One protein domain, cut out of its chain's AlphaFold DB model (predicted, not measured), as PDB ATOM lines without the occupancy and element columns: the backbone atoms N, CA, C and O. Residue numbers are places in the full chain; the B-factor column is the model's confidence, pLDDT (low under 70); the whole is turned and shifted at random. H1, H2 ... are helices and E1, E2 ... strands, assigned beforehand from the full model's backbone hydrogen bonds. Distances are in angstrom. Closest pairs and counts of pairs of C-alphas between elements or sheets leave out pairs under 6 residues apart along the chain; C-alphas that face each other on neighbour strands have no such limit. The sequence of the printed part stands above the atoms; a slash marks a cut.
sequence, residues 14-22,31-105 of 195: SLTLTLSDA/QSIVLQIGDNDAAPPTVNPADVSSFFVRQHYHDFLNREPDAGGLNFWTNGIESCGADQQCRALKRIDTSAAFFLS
ATOM      1  N   SER A  14      15.388 -36.424  41.250       93.44
ATOM      2  CA  SER A  14      14.744 -36.154  42.532       93.44
ATOM      3  C   SER A  14      15.040 -37.231  43.566       93.44
ATOM      4  O   SER A  14      14.922 -38.426  43.304       93.44
ATOM      5  N   LEU A  15      15.397 -36.787  44.769       94.62
ATOM      6  CA  LEU A  15      15.643 -37.630  45.931       94.62
ATOM      7  C   LEU A  15      14.657 -37.253  47.035       94.62
ATOM      8  O   LEU A  15      14.552 -36.093  47.422       94.62
ATOM      9  N   THR A  16      13.950 -38.235  47.590       96.44
ATOM     10  CA  THR A  16      13.112 -37.995  48.771       96.44
ATOM     11  C   THR A  16      13.953 -38.148  50.032       96.44
ATOM     12  O   THR A  16      14.420 -39.241  50.347       96.44
ATOM     13  N   LEU A  17      14.130 -37.053  50.766       94.12
ATOM     14  CA  LEU A  17      14.781 -37.038  52.068       94.12
ATOM     15  C   LEU A  17      13.716 -37.170  53.150       94.12
ATOM     16  O   LEU A  17      12.860 -36.296  53.274       94.12
ATOM     17  N   THR A  18      13.785 -38.235  53.945       95.31
ATOM     18  CA  THR A  18      12.867 -38.475  55.065       95.31
ATOM     19  C   THR A  18      13.654 -38.569  56.363       95.31
ATOM     20  O   THR A  18      14.629 -39.309  56.452       95.31
ATOM     21  N   LEU A  19      13.225 -37.816  57.371       92.69
ATOM     22  CA  LEU A  19      13.732 -37.920  58.733       92.69
ATOM     23  C   LEU A  19      12.911 -38.972  59.489       92.69
ATOM     24  O   LEU A  19      11.681 -38.913  59.475       92.69
ATOM     25  N   SER A  20      13.579 -39.902  60.170       93.81
ATOM     26  CA  SER A  20      12.960 -40.924  61.025       93.81
ATOM     27  C   SER A  20      13.719 -41.078  62.348       93.81
ATOM     28  O   SER A  20      14.780 -40.482  62.534       93.81
ATOM     29  N   ASP A  21      13.144 -41.843  63.283       91.25
ATOM     30  CA  ASP A  21      13.822 -42.345  64.490       91.25
ATOM     31  C   ASP A  21      14.482 -41.271  65.376       91.25
ATOM     32  O   ASP A  21      15.589 -41.445  65.887       91.25
ATOM     33  N   ALA A  22      13.798 -40.141  65.588       92.31
ATOM     34  CA  ALA A  22      14.307 -39.094  66.468       92.31
ATOM     35  C   ALA A  22      14.457 -39.589  67.920       92.31
ATOM     36  O   ALA A  22      13.501 -40.058  68.539       92.31
ATOM     37  N   GLN A  31       8.525 -33.836  57.756       92.94
ATOM     38  CA  GLN A  31       9.412 -34.986  57.978       92.94
ATOM     39  C   GLN A  31       9.962 -35.553  56.673       92.94
ATOM     40  O   GLN A  31      10.900 -36.338  56.703       92.94
ATOM     41  N   SER A  32       9.401 -35.138  55.535       94.81
ATOM     42  CA  SER A  32       9.872 -35.514  54.212       94.81
ATOM     43  C   SER A  32       9.926 -34.293  53.296       94.81
ATOM     44  O   SER A  32       9.063 -33.411  53.374       94.81
ATOM     45  N   ILE A  33      10.952 -34.228  52.452       95.19
ATOM     46  CA  ILE A  33      11.113 -33.227  51.398       95.19
ATOM     47  C   ILE A  33      11.686 -33.894  50.150       95.19
ATOM     48  O   ILE A  33      12.538 -34.775  50.240       95.19
ATOM     49  N   VAL A  34      11.234 -33.452  48.980       95.31
ATOM     50  CA  VAL A  34      11.860 -33.828  47.713       95.31
ATOM     51  C   VAL A  34      12.993 -32.845  47.436       95.31
ATOM     52  O   VAL A  34      12.746 -31.661  47.203       95.31
ATOM     53  N   LEU A  35      14.226 -33.336  47.484       93.56
ATOM     54  CA  LEU A  35      15.397 -32.647  46.965       93.56
ATOM     55  C   LEU A  35      15.405 -32.804  45.444       93.56
ATOM     56  O   LEU A  35      15.350 -33.922  44.941       93.56
ATOM     57  N   GLN A  36      15.469 -31.684  44.734       93.44
ATOM     58  CA  GLN A  36      15.688 -31.659  43.292       93.44
ATOM     59  C   GLN A  36      17.178 -31.465  43.038       93.44
ATOM     60  O   GLN A  36      17.782 -30.542  43.591       93.44
ATOM     61  N   ILE A  37      17.750 -32.336  42.222       89.38
ATOM     62  CA  ILE A  37      19.126 -32.256  41.750       89.38
ATOM     63  C   ILE A  37      19.018 -31.797  40.300       89.38
ATOM     64  O   ILE A  37      18.506 -32.515  39.449       89.38
ATOM     65  N   GLY A  38      19.382 -30.542  40.052       88.38
ATOM     66  CA  GLY A  38      19.362 -29.994  38.702       88.38
ATOM     67  C   GLY A  38      20.557 -30.503  37.907       88.38
ATOM     68  O   GLY A  38      21.671 -30.469  38.422       88.38
ATOM     69  N   ASP A  39      20.301 -30.912  36.670       87.44
ATOM     70  CA  ASP A  39      21.336 -31.170  35.674       87.44
ATOM     71  C   ASP A  39      22.035 -29.850  35.305       87.44
ATOM     72  O   ASP A  39      21.374 -28.826  35.073       87.44
ATOM     73  N   ASN A  40      23.367 -29.851  35.319       85.62
ATOM     74  CA  ASN A  40      24.185 -28.703  34.943       85.62
ATOM     75  C   ASN A  40      24.526 -28.661  33.446       85.62
ATOM     76  O   ASN A  40      25.082 -27.654  32.997       85.62
ATOM     77  N   ASP A  41      24.118 -29.668  32.671       87.56
ATOM     78  CA  ASP A  41      24.280 -29.735  31.227       87.56
ATOM     79  C   ASP A  41      22.984 -29.392  30.487       87.56
ATOM     80  O   ASP A  41      21.978 -30.097  30.490       87.56
ATOM     81  N   ALA A  42      23.003 -28.260  29.783       85.38
ATOM     82  CA  ALA A  42      21.852 -27.807  29.001       85.38
ATOM     83  C   ALA A  42      21.805 -28.408  27.585       85.38
ATOM     84  O   ALA A  42      20.768 -28.339  26.917       85.38
ATOM     85  N   ALA A  43      22.931 -28.922  27.084       85.88
ATOM     86  CA  ALA A  43      23.056 -29.427  25.723       85.88
ATOM     87  C   ALA A  43      24.142 -30.511  25.620       85.88
ATOM     88  O   ALA A  43      25.157 -30.402  26.305       85.88
ATOM     89  N   PRO A  44      23.979 -31.501  24.718       84.81
ATOM     90  CA  PRO A  44      25.004 -32.507  24.481       84.81
ATOM     91  C   PRO A  44      26.336 -31.878  24.046       84.81
ATOM     92  O   PRO A  44      26.340 -30.875  23.317       84.81
ATOM     93  N   PRO A  45      27.473 -32.486  24.412       84.00
ATOM     94  CA  PRO A  45      28.776 -31.916  24.157       84.00
ATOM     95  C   PRO A  45      29.124 -32.087  22.680       84.00
ATOM     96  O   PRO A  45      28.892 -33.132  22.069       84.00
ATOM     97  N   THR A  46      29.706 -31.049  22.084       87.69
ATOM     98  CA  THR A  46      30.155 -31.081  20.681       87.69
ATOM     99  C   THR A  46      31.571 -31.634  20.521       87.69
ATOM    100  O   THR A  46      32.002 -31.917  19.404       87.69
ATOM    101  N   VAL A  47      32.293 -31.787  21.631       88.44
ATOM    102  CA  VAL A  47      33.658 -32.314  21.724       88.44
ATOM    103  C   VAL A  47      33.757 -33.243  22.927       88.44
ATOM    104  O   VAL A  47      32.954 -33.147  23.851       88.44
ATOM    105  N   ASN A  48      34.754 -34.125  22.952       87.56
ATOM    106  CA  ASN A  48      35.032 -34.894  24.158       87.56
ATOM    107  C   ASN A  48      35.490 -33.928  25.273       87.56
ATOM    108  O   ASN A  48      36.441 -33.177  25.042       87.56
ATOM    109  N   PRO A  49      34.880 -33.931  26.475       88.56
ATOM    110  CA  PRO A  49      35.315 -33.077  27.583       88.56
ATOM    111  C   PRO A  49      36.807 -33.215  27.902       88.56
ATOM    112  O   PRO A  49      37.465 -32.225  28.212       88.56
ATOM    113  N   ALA A  50      37.388 -34.407  27.722       88.06
ATOM    114  CA  ALA A  50      38.820 -34.637  27.903       88.06
ATOM    115  C   ALA A  50      39.709 -33.799  26.958       88.06
ATOM    116  O   ALA A  50      40.888 -33.580  27.261       88.06
ATOM    117  N   ASP A  51      39.175 -33.309  25.838       90.44
ATOM    118  CA  ASP A  51      39.882 -32.438  24.894       90.44
ATOM    119  C   ASP A  51      39.836 -30.957  25.310       90.44
ATOM    120  O   ASP A  51      40.665 -30.161  24.860       90.44
ATOM    121  N   VAL A  52      38.934 -30.586  26.224       92.75
ATOM    122  CA  VAL A  52      38.841 -29.236  26.793       92.75
ATOM    123  C   VAL A  52      39.932 -29.054  27.851       92.75
ATOM    124  O   VAL A  52      40.006 -29.800  28.826       92.75
ATOM    125  N   SER A  53      40.797 -28.047  27.689       96.75
ATOM    126  CA  SER A  53      41.980 -27.878  28.552       96.75
ATOM    127  C   SER A  53      41.645 -27.655  30.023       96.75
ATOM    128  O   SER A  53      42.308 -28.230  30.881       96.75
ATOM    129  N   SER A  54      40.619 -26.860  30.334       95.38
ATOM    130  CA  SER A  54      40.201 -26.620  31.722       95.38
ATOM    131  C   SER A  54      39.681 -27.894  32.385       95.38
ATOM    132  O   SER A  54      40.025 -28.166  33.534       95.38
ATOM    133  N   PHE A  55      38.917 -28.706  31.652       94.25
ATOM    134  CA  PHE A  55      38.466 -30.015  32.112       94.25
ATOM    135  C   PHE A  55      39.654 -30.948  32.351       94.25
ATOM    136  O   PHE A  55      39.798 -31.486  33.443       94.25
ATOM    137  N   PHE A  56      40.551 -31.083  31.369       96.25
ATOM    138  CA  PHE A  56      41.765 -31.896  31.480       96.25
ATOM    139  C   PHE A  56      42.604 -31.518  32.708       96.25
ATOM    140  O   PHE A  56      43.024 -32.394  33.464       96.25
ATOM    141  N   VAL A  57      42.816 -30.219  32.940       97.62
ATOM    142  CA  VAL A  57      43.536 -29.713  34.115       97.62
ATOM    143  C   VAL A  57      42.776 -30.032  35.400       97.62
ATOM    144  O   VAL A  57      43.388 -30.519  36.346       97.62
ATOM    145  N   ARG A  58      41.455 -29.812  35.455       96.12
ATOM    146  CA  ARG A  58      40.645 -30.150  36.636       96.12
ATOM    147  C   ARG A  58      40.751 -31.638  36.981       96.12
ATOM    148  O   ARG A  58      40.959 -31.952  38.149       96.12
ATOM    149  N   GLN A  59      40.731 -32.527  35.985       95.50
ATOM    150  CA  GLN A  59      40.949 -33.960  36.219       95.50
ATOM    151  C   GLN A  59      42.319 -34.242  36.843       95.50
ATOM    152  O   GLN A  59      42.410 -35.037  37.767       95.50
ATOM    153  N   HIS A  60      43.381 -33.528  36.452       96.25
ATOM    154  CA  HIS A  60      44.696 -33.703  37.084       96.25
ATOM    155  C   HIS A  60      44.703 -33.304  38.564       96.25
ATOM    156  O   HIS A  60      45.328 -33.975  39.386       96.25
ATOM    157  N   TYR A  61      43.992 -32.235  38.927       95.88
ATOM    158  CA  TYR A  61      43.810 -31.867  40.331       95.88
ATOM    159  C   TYR A  61      43.055 -32.949  41.113       95.88
ATOM    160  O   TYR A  61      43.407 -33.239  42.255       95.88
ATOM    161  N   HIS A  62      42.059 -33.585  40.501       94.12
ATOM    162  CA  HIS A  62      41.289 -34.649  41.145       94.12
ATOM    163  C   HIS A  62      42.109 -35.934  41.285       94.12
ATOM    164  O   HIS A  62      42.222 -36.463  42.390       94.12
ATOM    165  N   ASP A  63      42.734 -36.381  40.198       92.75
ATOM    166  CA  ASP A  63      43.447 -37.656  40.107       92.75
ATOM    167  C   ASP A  63      44.738 -37.670  40.930       92.75
ATOM    168  O   ASP A  63      45.026 -38.646  41.626       92.75
ATOM    169  N   PHE A  64      45.522 -36.590  40.868       94.50
ATOM    170  CA  PHE A  64      46.797 -36.515  41.579       94.50
ATOM    171  C   PHE A  64      46.652 -35.883  42.960       94.50
ATOM    172  O   PHE A  64      47.295 -36.331  43.904       94.50
ATOM    173  N   LEU A  65      45.837 -34.837  43.105       93.38
ATOM    174  CA  LEU A  65      45.846 -34.010  44.320       93.38
ATOM    175  C   LEU A  65      44.600 -34.197  45.193       93.38
ATOM    176  O   LEU A  65      44.580 -33.727  46.328       93.38
ATOM    177  N   ASN A  66      43.573 -34.900  44.697       90.69
ATOM    178  CA  ASN A  66      42.317 -35.156  45.406       90.69
ATOM    179  C   ASN A  66      41.675 -33.873  45.972       90.69
ATOM    180  O   ASN A  66      41.096 -33.874  47.062       90.69
ATOM    181  N   ARG A  67      41.798 -32.765  45.230       91.00
ATOM    182  CA  ARG A  67      41.204 -31.459  45.553       91.00
ATOM    183  C   ARG A  67      40.731 -30.742  44.292       91.00
ATOM    184  O   ARG A  67      41.188 -31.046  43.198       91.00
ATOM    185  N   GLU A  68      39.858 -29.752  44.457       92.44
ATOM    186  CA  GLU A  68      39.556 -28.809  43.377       92.44
ATOM    187  C   GLU A  68      40.741 -27.853  43.143       92.44
ATOM    188  O   GLU A  68      41.475 -27.516  44.089       92.44
ATOM    189  N   PRO A  69      40.952 -27.395  41.897       94.19
ATOM    190  CA  PRO A  69      41.908 -26.340  41.633       94.19
ATOM    191  C   PRO A  69      41.467 -25.026  42.275       94.19
ATOM    192  O   PRO A  69      40.292 -24.661  42.265       94.19
ATOM    193  N   ASP A  70      42.434 -24.254  42.757       93.75
ATOM    194  CA  ASP A  70      42.223 -22.828  42.963       93.75
ATOM    195  C   ASP A  70      42.189 -22.096  41.608       93.75
ATOM    196  O   ASP A  70      42.726 -22.570  40.601       93.75
ATOM    197  N   ALA A  71      41.567 -20.915  41.574       94.75
ATOM    198  CA  ALA A  71      41.396 -20.155  40.335       94.75
ATOM    199  C   ALA A  71      42.736 -19.800  39.659       94.75
ATOM    200  O   ALA A  71      42.822 -19.785  38.432       94.75
ATOM    201  N   GLY A  72      43.786 -19.530  40.442       95.19
ATOM    202  CA  GLY A  72      45.110 -19.201  39.914       95.19
ATOM    203  C   GLY A  72      45.761 -20.401  39.232       95.19
ATOM    204  O   GLY A  72      46.208 -20.294  38.090       95.19
ATOM    205  N   GLY A  73      45.748 -21.550  39.905       94.94
ATOM    206  CA  GLY A  73      46.252 -22.816  39.394       94.94
ATOM    207  C   GLY A  73      45.530 -23.277  38.129       94.94
ATOM    208  O   GLY A  73      46.189 -23.554  37.124       94.94
ATOM    209  N   LEU A  74      44.190 -23.280  38.128       97.25
ATOM    210  CA  LEU A  74      43.404 -23.656  36.944       97.25
ATOM    211  C   LEU A  74      43.766 -22.787  35.738       97.25
ATOM    212  O   LEU A  74      44.026 -23.311  34.653       97.25
ATOM    213  N   ASN A  75      43.823 -21.468  35.937       98.31
ATOM    214  CA  ASN A  75      44.151 -20.521  34.876       98.31
ATOM    215  C   ASN A  75      45.579 -20.714  34.365       98.31
ATOM    216  O   ASN A  75      45.797 -20.703  33.157       98.31
ATOM    217  N   PHE A  76      46.551 -20.905  35.259       97.50
ATOM    218  CA  PHE A  76      47.952 -21.088  34.889       97.50
ATOM    219  C   PHE A  76      48.142 -22.295  33.962       97.50
ATOM    220  O   PHE A  76      48.671 -22.148  32.858       97.50
ATOM    221  N   TRP A  77      47.667 -23.471  34.378       98.25
ATOM    222  CA  TRP A  77      47.828 -24.700  33.599       98.25
ATOM    223  C   TRP A  77      47.008 -24.673  32.307       98.25
ATOM    224  O   TRP A  77      47.519 -25.044  31.250       98.25
ATOM    225  N   THR A  78      45.773 -24.163  32.364       98.50
ATOM    226  CA  THR A  78      44.912 -24.036  31.178       98.50
ATOM    227  C   THR A  78      45.551 -23.124  30.135       98.50
ATOM    228  O   THR A  78      45.721 -23.529  28.988       98.50
ATOM    229  N   ASN A  79      46.004 -21.931  30.535       98.56
ATOM    230  CA  ASN A  79      46.660 -20.988  29.626       98.56
ATOM    231  C   ASN A  79      47.990 -21.530  29.082       98.56
ATOM    232  O   ASN A  79      48.371 -21.207  27.958       98.56
ATOM    233  N   GLY A  80      48.679 -22.387  29.842       98.25
ATOM    234  CA  GLY A  80      49.858 -23.109  29.372       98.25
ATOM    235  C   GLY A  80      49.574 -23.954  28.127       98.25
ATOM    236  O   GLY A  80      50.355 -23.908  27.175       98.25
ATOM    237  N   ILE A  81      48.444 -24.665  28.102       98.50
ATOM    238  CA  ILE A  81      47.994 -25.455  26.944       98.50
ATOM    239  C   ILE A  81      47.440 -24.537  25.846       98.50
ATOM    240  O   ILE A  81      47.813 -24.676  24.680       98.50
ATOM    241  N   GLU A  82      46.596 -23.566  26.207       98.38
ATOM    242  CA  GLU A  82      45.955 -22.667  25.236       98.38
ATOM    243  C   GLU A  82      46.934 -21.731  24.516       98.38
ATOM    244  O   GLU A  82      46.649 -21.285  23.405       98.38
ATOM    245  N   SER A  83      48.127 -21.498  25.073       98.31
ATOM    246  CA  SER A  83      49.193 -20.729  24.413       98.31
ATOM    247  C   SER A  83      49.619 -21.292  23.047       98.31
ATOM    248  O   SER A  83      50.155 -20.555  22.221       98.31
ATOM    249  N   CYS A  84      49.342 -22.573  22.781       98.25
ATOM    250  CA  CYS A  84      49.593 -23.227  21.499       98.25
ATOM    251  C   CYS A  84      48.565 -22.885  20.403       98.25
ATOM    252  O   CYS A  84      48.770 -23.235  19.238       98.25
ATOM    253  N   GLY A  85      47.433 -22.254  20.740       97.12
ATOM    254  CA  GLY A  85      46.340 -22.024  19.796       97.12
ATOM    255  C   GLY A  85      45.853 -23.330  19.154       97.12
ATOM    256  O   GLY A  85      45.544 -24.292  19.859       97.12
ATOM    257  N   ALA A  86      45.797 -23.364  17.819       96.31
ATOM    258  CA  ALA A  86      45.329 -24.511  17.033       96.31
ATOM    259  C   ALA A  86      46.409 -25.574  16.731       96.31
ATOM    260  O   ALA A  86      46.086 -26.605  16.133       96.31
ATOM    261  N   ASP A  87      47.671 -25.351  17.118       98.19
ATOM    262  CA  ASP A  87      48.767 -26.293  16.868       98.19
ATOM    263  C   ASP A  87      48.616 -27.554  17.735       98.19
ATOM    264  O   ASP A  87      48.904 -27.560  18.933       98.19
ATOM    265  N   GLN A  88      48.182 -28.648  17.106       96.50
ATOM    266  CA  GLN A  88      47.924 -29.919  17.780       96.50
ATOM    267  C   GLN A  88      49.188 -30.559  18.364       96.50
ATOM    268  O   GLN A  88      49.125 -31.162  19.435       96.50
ATOM    269  N   GLN A  89      50.339 -30.414  17.702       98.12
ATOM    270  CA  GLN A  89      51.590 -30.981  18.199       98.12
ATOM    271  C   GLN A  89      52.060 -30.223  19.443       98.12
ATOM    272  O   GLN A  89      52.430 -30.845  20.441       98.12
ATOM    273  N   CYS A  90      51.980 -28.892  19.417       98.50
ATOM    274  CA  CYS A  90      52.273 -28.060  20.581       98.50
ATOM    275  C   CYS A  90      51.347 -28.403  21.760       98.50
ATOM    276  O   CYS A  90      51.825 -28.629  22.873       98.50
ATOM    277  N   ARG A  91      50.032 -28.518  21.522       98.06
ATOM    278  CA  ARG A  91      49.056 -28.870  22.570       98.06
ATOM    279  C   ARG A  91      49.334 -30.241  23.182       98.06
ATOM    280  O   ARG A  91      49.273 -30.377  24.402       98.06
ATOM    281  N   ALA A  92      49.666 -31.239  22.362       97.56
ATOM    282  CA  ALA A  92      50.013 -32.574  22.842       97.56
ATOM    283  C   ALA A  92      51.232 -32.540  23.780       97.56
ATOM    284  O   ALA A  92      51.181 -33.115  24.867       97.56
ATOM    285  N   LEU A  93      52.287 -31.801  23.412       98.38
ATOM    286  CA  LEU A  93      53.463 -31.614  24.269       98.38
ATOM    287  C   LEU A  93      53.109 -30.896  25.577       98.38
ATOM    288  O   LEU A  93      53.472 -31.372  26.646       98.38
ATOM    289  N   LYS A  94      52.316 -29.817  25.527       98.25
ATOM    290  CA  LYS A  94      51.875 -29.106  26.740       98.25
ATOM    291  C   LYS A  94      51.041 -29.967  27.681       98.25
ATOM    292  O   LYS A  94      51.150 -29.818  28.897       98.25
ATOM    293  N   ARG A  95      50.219 -30.871  27.144       98.12
ATOM    294  CA  ARG A  95      49.458 -31.832  27.953       98.12
ATOM    295  C   ARG A  95      50.383 -32.843  28.625       98.12
ATOM    296  O   ARG A  95      50.223 -33.064  29.818       98.12
ATOM    297  N   ILE A  96      51.379 -33.372  27.909       98.12
ATOM    298  CA  ILE A  96      52.415 -34.250  28.486       98.12
ATOM    299  C   ILE A  96      53.164 -33.530  29.614       98.12
ATOM    300  O   ILE A  96      53.281 -34.077  30.709       98.12
ATOM    301  N   ASP A  97      53.612 -32.296  29.374       97.94
ATOM    302  CA  ASP A  97      54.321 -31.486  30.369       97.94
ATOM    303  C   ASP A  97      53.454 -31.233  31.609       97.94
ATOM    304  O   ASP A  97      53.927 -31.357  32.737       97.94
ATOM    305  N   THR A  98      52.172 -30.918  31.407       97.94
ATOM    306  CA  THR A  98      51.207 -30.710  32.496       97.94
ATOM    307  C   THR A  98      51.040 -31.993  33.309       97.94
ATOM    308  O   THR A  98      51.224 -31.969  34.522       97.94
ATOM    309  N   SER A  99      50.784 -33.135  32.665       98.25
ATOM    310  CA  SER A  99      50.671 -34.428  33.352       98.25
ATOM    311  C   SER A  99      51.928 -34.778  34.146       98.25
ATOM    312  O   SER A  99      51.840 -35.172  35.312       98.25
ATOM    313  N   ALA A 100      53.103 -34.581  33.545       98.06
ATOM    314  CA  ALA A 100      54.378 -34.807  34.207       98.06
ATOM    315  C   ALA A 100      54.562 -33.881  35.416       98.06
ATOM    316  O   ALA A 100      55.014 -34.336  36.465       98.06
ATOM    317  N   ALA A 101      54.176 -32.607  35.308       97.88
ATOM    318  CA  ALA A 101      54.288 -31.650  36.401       97.88
ATOM    319  C   ALA A 101      53.418 -32.030  37.607       97.88
ATOM    320  O   ALA A 101      53.898 -31.950  38.736       97.88
ATOM    321  N   PHE A 102      52.182 -32.494  37.396       97.88
ATOM    322  CA  PHE A 102      51.336 -32.989  38.491       97.88
ATOM    323  C   PHE A 102      51.916 -34.252  39.127       97.88
ATOM    324  O   PHE A 102      52.056 -34.310  40.350       97.88
ATOM    325  N   PHE A 103      52.328 -35.226  38.312       97.38
ATOM    326  CA  PHE A 103      52.914 -36.476  38.799       97.38
ATOM    327  C   PHE A 103      54.230 -36.263  39.562       97.38
ATOM    328  O   PHE A 103      54.513 -36.957  40.535       97.38
ATOM    329  N   LEU A 104      55.059 -35.309  39.147       97.38
ATOM    330  CA  LEU A 104      56.338 -35.015  39.801       97.38
ATOM    331  C   LEU A 104      56.219 -33.947  40.895       97.38
ATOM    332  O   LEU A 104      57.205 -33.665  41.577       97.38
ATOM    333  N   SER A 105      55.038 -33.352  41.075       96.69
ATOM    334  CA  SER A 105      54.822 -32.309  42.074       96.69
ATOM    335  C   SER A 105      55.090 -32.830  43.481       96.69
ATOM    336  O   SER A 105      54.751 -33.965  43.820       96.69
TER     337      SER A 105
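What this domain is: This is residues 14 to 22 and 31 to 105 of the 195 residues of the protein "DUF4214 domain-containing protein" of Acidobacteria bacterium (UniProt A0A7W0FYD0). A narrow ribbon of two strands, E1 and E2, sits at one end of the long axis and a cluster of three helices, H1, H2 and H3, at the other, with a long link, residues 38 to 52, running between the two parts. The helices pack in a triangle in which H2 and H3 form a helical hairpin; residues 39 to 49 of the link stand free. The printed part has 84 residues with two named strands followed by three named helices, and the class is mixed, helices and strands. The sheet has the order E1 - E2, antiparallel. The whole is extended, with a radius of gyration of the C-alphas of 18.8 A and spans of 59 by 32 by 18 A.

How they stand to each other: The sheet is made of E1, residues 14 to 18, and E2, residues 32 to 37, antiparallel neighbours with 153 degrees between their directions. N 17 and O 33 are 2.8 A apart and N 35 and O 15 also 2.8 A, within hydrogen-bond range. E1 is apart from H1, residues 53 to 65, from H2, residues 71 to 82, and from H3, residues 88 to 104; E2 is apart from H2 and H3. H1 touches H2 with residues 53 to 58 alone, at a steep tilt of 55 degrees, opposite ways; their closest C-alphas, those of Ser 54 and Thr 78, are 5.4 A apart. H3 touches H1 with residues 98 to 103 alone, at a shallow tilt of 19 degrees, the same way; their closest C-alphas, those of Phe 64 and Phe 102, are 6.5 A apart. H2 and H3, a helical hairpin, touch through residues 77 to 82 of H2 and 91 to 98 of H3, with the C-alphas of Ile 81 and Lys 94 closest at 5.3 A; they run opposite ways at a tilt of 37 degrees, only just steep. With one of these three tilts shallow, the helix packing is mostly crossed, but only just. In H1, H2 and H3 every O i to N i+4 pair is within hydrogen-bond range.

Where its parts are: E1 begins at C-alpha 14, (14.744, -36.154, 42.532), and is 12.9 A long; E2 is 15.9 A long. H1 begins at C-alpha 53, (41.980, -27.878, 28.552), and is 17.4 A long. H2 is 16.0 A long, and H3, 24.1 A long, ends at C-alpha 104, (56.338, -35.015, 39.801).

The domain as a whole: The C-alphas of Ala 22 and Asp 87, the two farthest apart, are 61.7 A from each other. Residues 23 to 30 are not printed; C-alphas 22 and 31 are 10.6 A apart across this cut, which lies in the link E1 to E2. The link E2 to H1, 15 residues, is long; the links H1 to H2 and H2 to H3 are tight. The mean pLDDT of the printed part is 94.4, and no printed residue is under 70.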